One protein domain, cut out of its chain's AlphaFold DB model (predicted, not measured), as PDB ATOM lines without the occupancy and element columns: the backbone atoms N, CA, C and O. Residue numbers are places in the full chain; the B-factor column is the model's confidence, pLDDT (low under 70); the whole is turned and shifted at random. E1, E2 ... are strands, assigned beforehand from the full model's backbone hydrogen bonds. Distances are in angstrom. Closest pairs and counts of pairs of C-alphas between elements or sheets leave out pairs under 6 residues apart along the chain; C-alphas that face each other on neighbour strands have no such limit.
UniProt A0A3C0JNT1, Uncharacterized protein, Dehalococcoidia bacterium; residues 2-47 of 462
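This is residues 2 to 47 of the 462 residues of an uncharacterized protein of Dehalococcoidia bacterium (UniProt A0A3C0JNT1). Little regular structure is present: one small hairpin of two short strands, E1 then E2, with a long loop stretch running from each strand away from the hairpin's turn. The turn, residues 20 to 26, makes one end of the longest axis, and the loop around Asp 6 the other. The 46 printed residues hold no named helix and two antiparallel strands, order E1 - E2; the class is all strand, with only 6 residues in named elements. The whole is only just loose, close to compact, with a radius of gyration of the C-alphas of 11.4 A and spans of 34 by 25 by 17 A.

E1, residues 17 to 19, begins at C-alpha 17 (41.726, -4.672, 5.808) and is 7.1 A long. E2, residues 27 to 29, ends at C-alpha 29 (44.795, -4.296, 9.488) and is 7.2 A long.

E1 and E2 form a hairpin over a short link, antiparallel at 143 degrees between directions. C-alphas 19 and 27 face each other at 4.4 A. N 18 and O 28, 3.0 A, and N 28 and O 18, 2.9 A, are within hydrogen-bond range.

The C-alphas of Asp 6 and Glu 22 are the two farthest apart, 34.0 A. Residues 2 to 16 and 30 to 47 have no named element. The printed part has no cut; its mean pLDDT is 90.8, and no printed residue is under 70.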
ATOM      1  N   ARG A   2      34.850  -4.369  18.193       93.38
ATOM      2  CA  ARG A   2      34.290  -3.964  19.487       93.38
ATOM      3  C   ARG A   2      35.212  -4.409  20.617       93.38
ATOM      4  O   ARG A   2      35.939  -5.384  20.436       93.38
ATOM      5  N   GLU A   3      35.225  -3.695  21.734       90.56
ATOM      6  CA  GLU A   3      36.054  -4.069  22.887       90.56
ATOM      7  C   GLU A   3      35.396  -5.211  23.666       90.56
ATOM      8  O   GLU A   3      36.038  -6.225  23.943       90.56
ATOM      9  N   ARG A   4      34.096  -5.095  23.938       89.38
ATOM     10  CA  ARG A   4      33.284  -6.103  24.631       89.38
ATOM     11  C   ARG A   4      32.241  -6.704  23.701       89.38
ATOM     12  O   ARG A   4      31.901  -6.103  22.685       89.38
ATOM     13  N   LEU A   5      31.729  -7.894  24.022       87.25
ATOM     14  CA  LEU A   5      30.771  -8.569  23.142       87.25
ATOM     15  C   LEU A   5      29.476  -7.768  22.931       87.25
ATOM     16  O   LEU A   5      28.986  -7.725  21.805       87.25
ATOM     17  N   ASP A   6      28.969  -7.132  23.987       84.81
ATOM     18  CA  ASP A   6      27.726  -6.351  23.955       84.81
ATOM     19  C   ASP A   6      27.926  -4.894  23.502       84.81
ATOM     20  O   ASP A   6      26.955  -4.148  23.360       84.81
ATOM     21  N   ASP A   7      29.168  -4.468  23.251       89.81
ATOM     22  CA  ASP A   7      29.416  -3.127  22.732       89.81
ATOM     23  C   ASP A   7      28.908  -3.014  21.284       89.81
ATOM     24  O   ASP A   7      29.149  -3.910  20.461       89.81
ATOM     25  N   PRO A   8      28.285  -1.879  20.908       89.06
ATOM     26  CA  PRO A   8      27.975  -1.596  19.515       89.06
ATOM     27  C   PRO A   8      29.244  -1.689  18.646       89.06
ATOM     28  O   PRO A   8      30.240  -1.013  18.932       89.06
ATOM     29  N   PRO A   9      29.248  -2.496  17.569       91.06
ATOM     30  CA  PRO A   9      30.432  -2.635  16.740       91.06
ATOM     31  C   PRO A   9      30.732  -1.336  15.991       91.06
ATOM     32  O   PRO A   9      29.867  -0.744  15.349       91.06
ATOM     33  N   THR A  10      32.000  -0.931  16.006       93.88
ATOM     34  CA  THR A  10      32.523   0.117  15.125       93.88
ATOM     35  C   THR A  10      33.019  -0.505  13.825       93.88
ATOM     36  O   THR A  10      33.815  -1.451  13.840       93.88
ATOM     37  N   THR A  11      32.572   0.017  12.685       94.75
ATOM     38  CA  THR A  11      33.005  -0.465  11.369       94.75
ATOM     39  C   THR A  11      34.483  -0.165  11.137       94.75
ATOM     40  O   THR A  11      34.898   0.992  11.160       94.75
ATOM     41  N   VAL A  12      35.265  -1.205  10.842       94.88
ATOM     42  CA  VAL A  12      36.563  -1.045  10.173       94.88
ATOM     43  C   VAL A  12      36.263  -1.051   8.672       94.88
ATOM     44  O   VAL A  12      35.711  -2.048   8.194       94.88
ATOM     45  N   PRO A  13      36.528   0.043   7.931       94.50
ATOM     46  CA  PRO A  13      36.162   0.134   6.519       94.50
ATOM     47  C   PRO A  13      36.868  -0.955   5.709       94.50
ATOM     48  O   PRO A  13      37.942  -1.404   6.093       94.50
ATOM     49  N   ALA A  14      36.310  -1.341   4.558       92.75
ATOM     50  CA  ALA A  14      36.919  -2.358   3.690       92.75
ATOM     51  C   ALA A  14      38.374  -2.017   3.304       92.75
ATOM     52  O   ALA A  14      39.211  -2.902   3.216       92.75
ATOM     53  N   THR A  15      38.696  -0.728   3.161       94.81
ATOM     54  CA  THR A  15      40.056  -0.219   2.902       94.81
ATOM     55  C   THR A  15      40.993  -0.272   4.116       94.81
ATOM     56  O   THR A  15      42.136   0.162   4.019       94.81
ATOM     57  N   GLY A  16      40.500  -0.710   5.275       95.31
ATOM     58  CA  GLY A  16      41.254  -0.914   6.513       95.31
ATOM     59  C   GLY A  16      41.692  -2.365   6.728       95.31
ATOM     60  O   GLY A  16      42.309  -2.654   7.750       95.31
ATOM     61  N   TRP A  17      41.372  -3.256   5.789       95.38
ATOM     62  CA  TRP A  17      41.726  -4.672   5.808       95.38
ATOM     63  C   TRP A  17      42.597  -5.012   4.606       95.38
ATOM     64  O   TRP A  17      42.414  -4.439   3.532       95.38
ATOM     65  N   ASP A  18      43.484  -5.981   4.779       93.38
ATOM     66  CA  ASP A  18      44.199  -6.633   3.683       93.38
ATOM     67  C   ASP A  18      44.433  -8.113   4.014       93.38
ATOM     68  O   ASP A  18      44.223  -8.545   5.153       93.38
ATOM     69  N   TYR A  19      44.864  -8.893   3.027       91.44
ATOM     70  CA  TYR A  19      45.372 -10.244   3.249       91.44
ATOM     71  C   TYR A  19      46.893 -10.209   3.437       91.44
ATOM     72  O   TYR A  19      47.587  -9.410   2.812       91.44
ATOM     73  N   THR A  20      47.443 -11.079   4.290       87.00
ATOM     74  CA  THR A  20      48.907 -11.150   4.491       87.00
ATOM     75  C   THR A  20      49.628 -11.849   3.334       87.00
ATOM     76  O   THR A  20      50.849 -11.740   3.215       87.00
ATOM     77  N   SER A  21      48.886 -12.555   2.475       84.88
ATOM     78  CA  SER A  21      49.399 -13.315   1.336       84.88
ATOM     79  C   SER A  21      48.427 -13.298   0.151       84.88
ATOM     80  O   SER A  21      47.221 -13.108   0.320       84.88
ATOM     81  N   GLU A  22      48.947 -13.550  -1.056       82.44
ATOM     82  CA  GLU A  22      48.130 -13.723  -2.271       82.44
ATOM     83  C   GLU A  22      47.180 -14.930  -2.173       82.44
ATOM     84  O   GLU A  22      46.120 -14.933  -2.801       82.44
ATOM     85  N   ASP A  23      47.527 -15.921  -1.342       80.19
ATOM     86  CA  ASP A  23      46.696 -17.096  -1.065       80.19
ATOM     87  C   ASP A  23      45.449 -16.754  -0.229       80.19
ATOM     88  O   ASP A  23      44.506 -17.544  -0.173       80.19
ATOM     89  N   GLY A  24      45.416 -15.578   0.415       78.38
ATOM     90  CA  GLY A  24      44.251 -15.085   1.152       78.38
ATOM     91  C   GLY A  24      43.910 -15.893   2.407       78.38
ATOM     92  O   GLY A  24      42.745 -15.960   2.799       78.38
ATOM     93  N   THR A  25      44.902 -16.538   3.024       81.94
ATOM     94  CA  THR A  25      44.720 -17.447   4.172       81.94
ATOM     95  C   THR A  25      44.743 -16.749   5.532       81.94
ATOM     96  O   THR A  25      44.313 -17.327   6.528       81.94
ATOM     97  N   GLU A  26      45.190 -15.497   5.576       88.25
ATOM     98  CA  GLU A  26      45.348 -14.699   6.790       88.25
ATOM     99  C   GLU A  26      45.034 -13.224   6.497       88.25
ATOM    100  O   GLU A  26      45.291 -12.731   5.397       88.25
ATOM    101  N   ILE A  27      44.491 -12.516   7.490       92.81
ATOM    102  CA  ILE A  27      44.078 -11.107   7.385       92.81
ATOM    103  C   ILE A  27      44.962 -10.195   8.242       92.81
ATOM    104  O   ILE A  27      45.446 -10.596   9.301       92.81
ATOM    105  N   CYS A  28      45.115  -8.939   7.831       94.38
ATOM    106  CA  CYS A  28      45.762  -7.889   8.615       94.38
ATOM    107  C   CYS A  28      44.988  -6.564   8.554       94.38
ATOM    108  O   CYS A  28      44.098  -6.368   7.721       94.38
ATOM    109  N   LEU A  29      45.317  -5.658   9.478       96.19
ATOM    110  CA  LEU A  29      44.795  -4.296   9.488       96.19
ATOM    111  C   LEU A  29      45.738  -3.356   8.735       96.19
ATOM    112  O   LEU A  29      46.963  -3.489   8.805       96.19
ATOM    113  N   LEU A  30      45.153  -2.371   8.057       95.31
ATOM    114  CA  LEU A  30      45.872  -1.309   7.367       95.31
ATOM    115  C   LEU A  30      45.896  -0.002   8.182       95.31
ATOM    116  O   LEU A  30      44.928   0.297   8.888       95.31
ATOM    117  N   PRO A  31      46.959   0.820   8.044       94.69
ATOM    118  CA  PRO A  31      48.161   0.590   7.228       94.69
ATOM    119  C   PRO A  31      49.035  -0.557   7.759       94.69
ATOM    120  O   PRO A  31      48.934  -0.922   8.929       94.69
ATOM    121  N   SER A  32      49.893  -1.117   6.899       91.50
ATOM    122  CA  SER A  32      50.792  -2.221   7.268       91.50
ATOM    123  C   SER A  32      51.558  -1.922   8.562       91.50
ATOM    124  O   SER A  32      52.075  -0.820   8.751       91.50
ATOM    125  N   GLY A  33      51.593  -2.904   9.466       89.75
ATOM    126  CA  GLY A  33      52.125  -2.758  10.823       89.75
ATOM    127  C   GLY A  33      51.085  -2.380  11.884       89.75
ATOM    128  O   GLY A  33      51.443  -2.312  13.057       89.75
ATOM    129  N   THR A  34      49.813  -2.173  11.519       95.62
ATOM    130  CA  THR A  34      48.730  -1.944  12.491       95.62
ATOM    131  C   THR A  34      48.366  -3.252  13.200       95.62
ATOM    132  O   THR A  34      47.878  -4.177  12.547       95.62
ATOM    133  N   PRO A  35      48.575  -3.369  14.523       94.88
ATOM    134  CA  PRO A  35      48.234  -4.585  15.245       94.88
ATOM    135  C   PRO A  35      46.730  -4.657  15.533       94.88
ATOM    136  O   PRO A  35      46.075  -3.637  15.772       94.88
ATOM    137  N   PHE A  36      46.193  -5.875  15.605       95.06
ATOM    138  CA  PHE A  36      44.920  -6.101  16.284       95.06
ATOM    139  C   PHE A  36      45.053  -5.714  17.756       95.06
ATOM    140  O   PHE A  36      46.050  -6.032  18.409       95.06
ATOM    141  N   GLN A  37      44.047  -5.022  18.285       93.06
ATOM    142  CA  GLN A  37      44.066  -4.629  19.685       93.06
ATOM    143  C   GLN A  37      43.816  -5.848  20.570       93.06
ATOM    144  O   GLN A  37      42.893  -6.632  20.330       93.06
ATOM    145  N   GLN A  38      44.653  -6.008  21.598       91.12
ATOM    146  CA  GLN A  38      44.526  -7.111  22.543       91.12
ATOM    147  C   GLN A  38      43.117  -7.128  23.138       91.12
ATOM    148  O   GLN A  38      42.559  -6.092  23.504       91.12
ATOM    149  N   SER A  39      42.552  -8.329  23.219       90.19
ATOM    150  CA  SER A  39      41.219  -8.577  23.758       90.19
ATOM    151  C   SER A  39      40.094  -7.815  23.058       90.19
ATOM    152  O   SER A  39      39.025  -7.745  23.627       90.19
ATOM    153  N   HIS A  40      40.257  -7.277  21.850       92.88
ATOM    154  CA  HIS A  40      39.125  -6.765  21.068       92.88
ATOM    155  C   HIS A  40      38.541  -7.864  20.173       92.88
ATOM    156  O   HIS A  40      39.249  -8.776  19.744       92.88
ATOM    157  N   ILE A  41      37.248  -7.770  19.861       92.69
ATOM    158  CA  ILE A  41      36.575  -8.634  18.890       92.69
ATOM    159  C   ILE A  41      36.598  -7.963  17.522       92.69
ATOM    160  O   ILE A  41      36.143  -6.826  17.336       92.69
ATOM    161  N   TYR A  42      37.068  -8.718  16.539       93.94
ATOM    162  CA  TYR A  42      37.071  -8.343  15.138       93.94
ATOM    163  C   TYR A  42      36.225  -9.335  14.347       93.94
ATOM    164  O   TYR A  42      36.361 -10.545  14.498       93.94
ATOM    165  N   GLU A  43      35.351  -8.807  13.498       91.12
ATOM    166  CA  GLU A  43      34.499  -9.590  12.608       91.12
ATOM    167  C   GLU A  43      34.834  -9.177  11.177       91.12
ATOM    168  O   GLU A  43      34.768  -7.993  10.836       91.12
ATOM    169  N   PHE A  44      35.226 -10.158  10.367       89.94
ATOM    170  CA  PHE A  44      35.551  -9.991   8.957       89.94
ATOM    171  C   PHE A  44      34.621 -10.880   8.130       89.94
ATOM    172  O   PHE A  44      34.649 -12.107   8.250       89.94
ATOM    173  N   THR A  45      33.786 -10.249   7.306       87.38
ATOM    174  CA  THR A  45      32.809 -10.925   6.445       87.38
ATOM    175  C   THR A  45      33.147 -10.634   4.993       87.38
ATOM    176  O   THR A  45      33.328  -9.479   4.612       87.38
ATOM    177  N   TYR A  46      33.214 -11.681   4.177       86.88
ATOM    178  CA  TYR A  46      33.585 -11.599   2.769       86.88
ATOM    179  C   TYR A  46      32.766 -12.588   1.935       86.88
ATOM    180  O   TYR A  46      32.269 -13.595   2.441       86.88
ATOM    181  N   THR A  47      32.641 -12.314   0.637       87.50
ATOM    182  CA  THR A  47      32.012 -13.246  -0.306       87.50
ATOM    183  C   THR A  47      32.974 -14.391  -0.612       87.50
ATOM    184  O   THR A  47      33.964 -14.208  -1.321       87.50
TER     185      THR A  47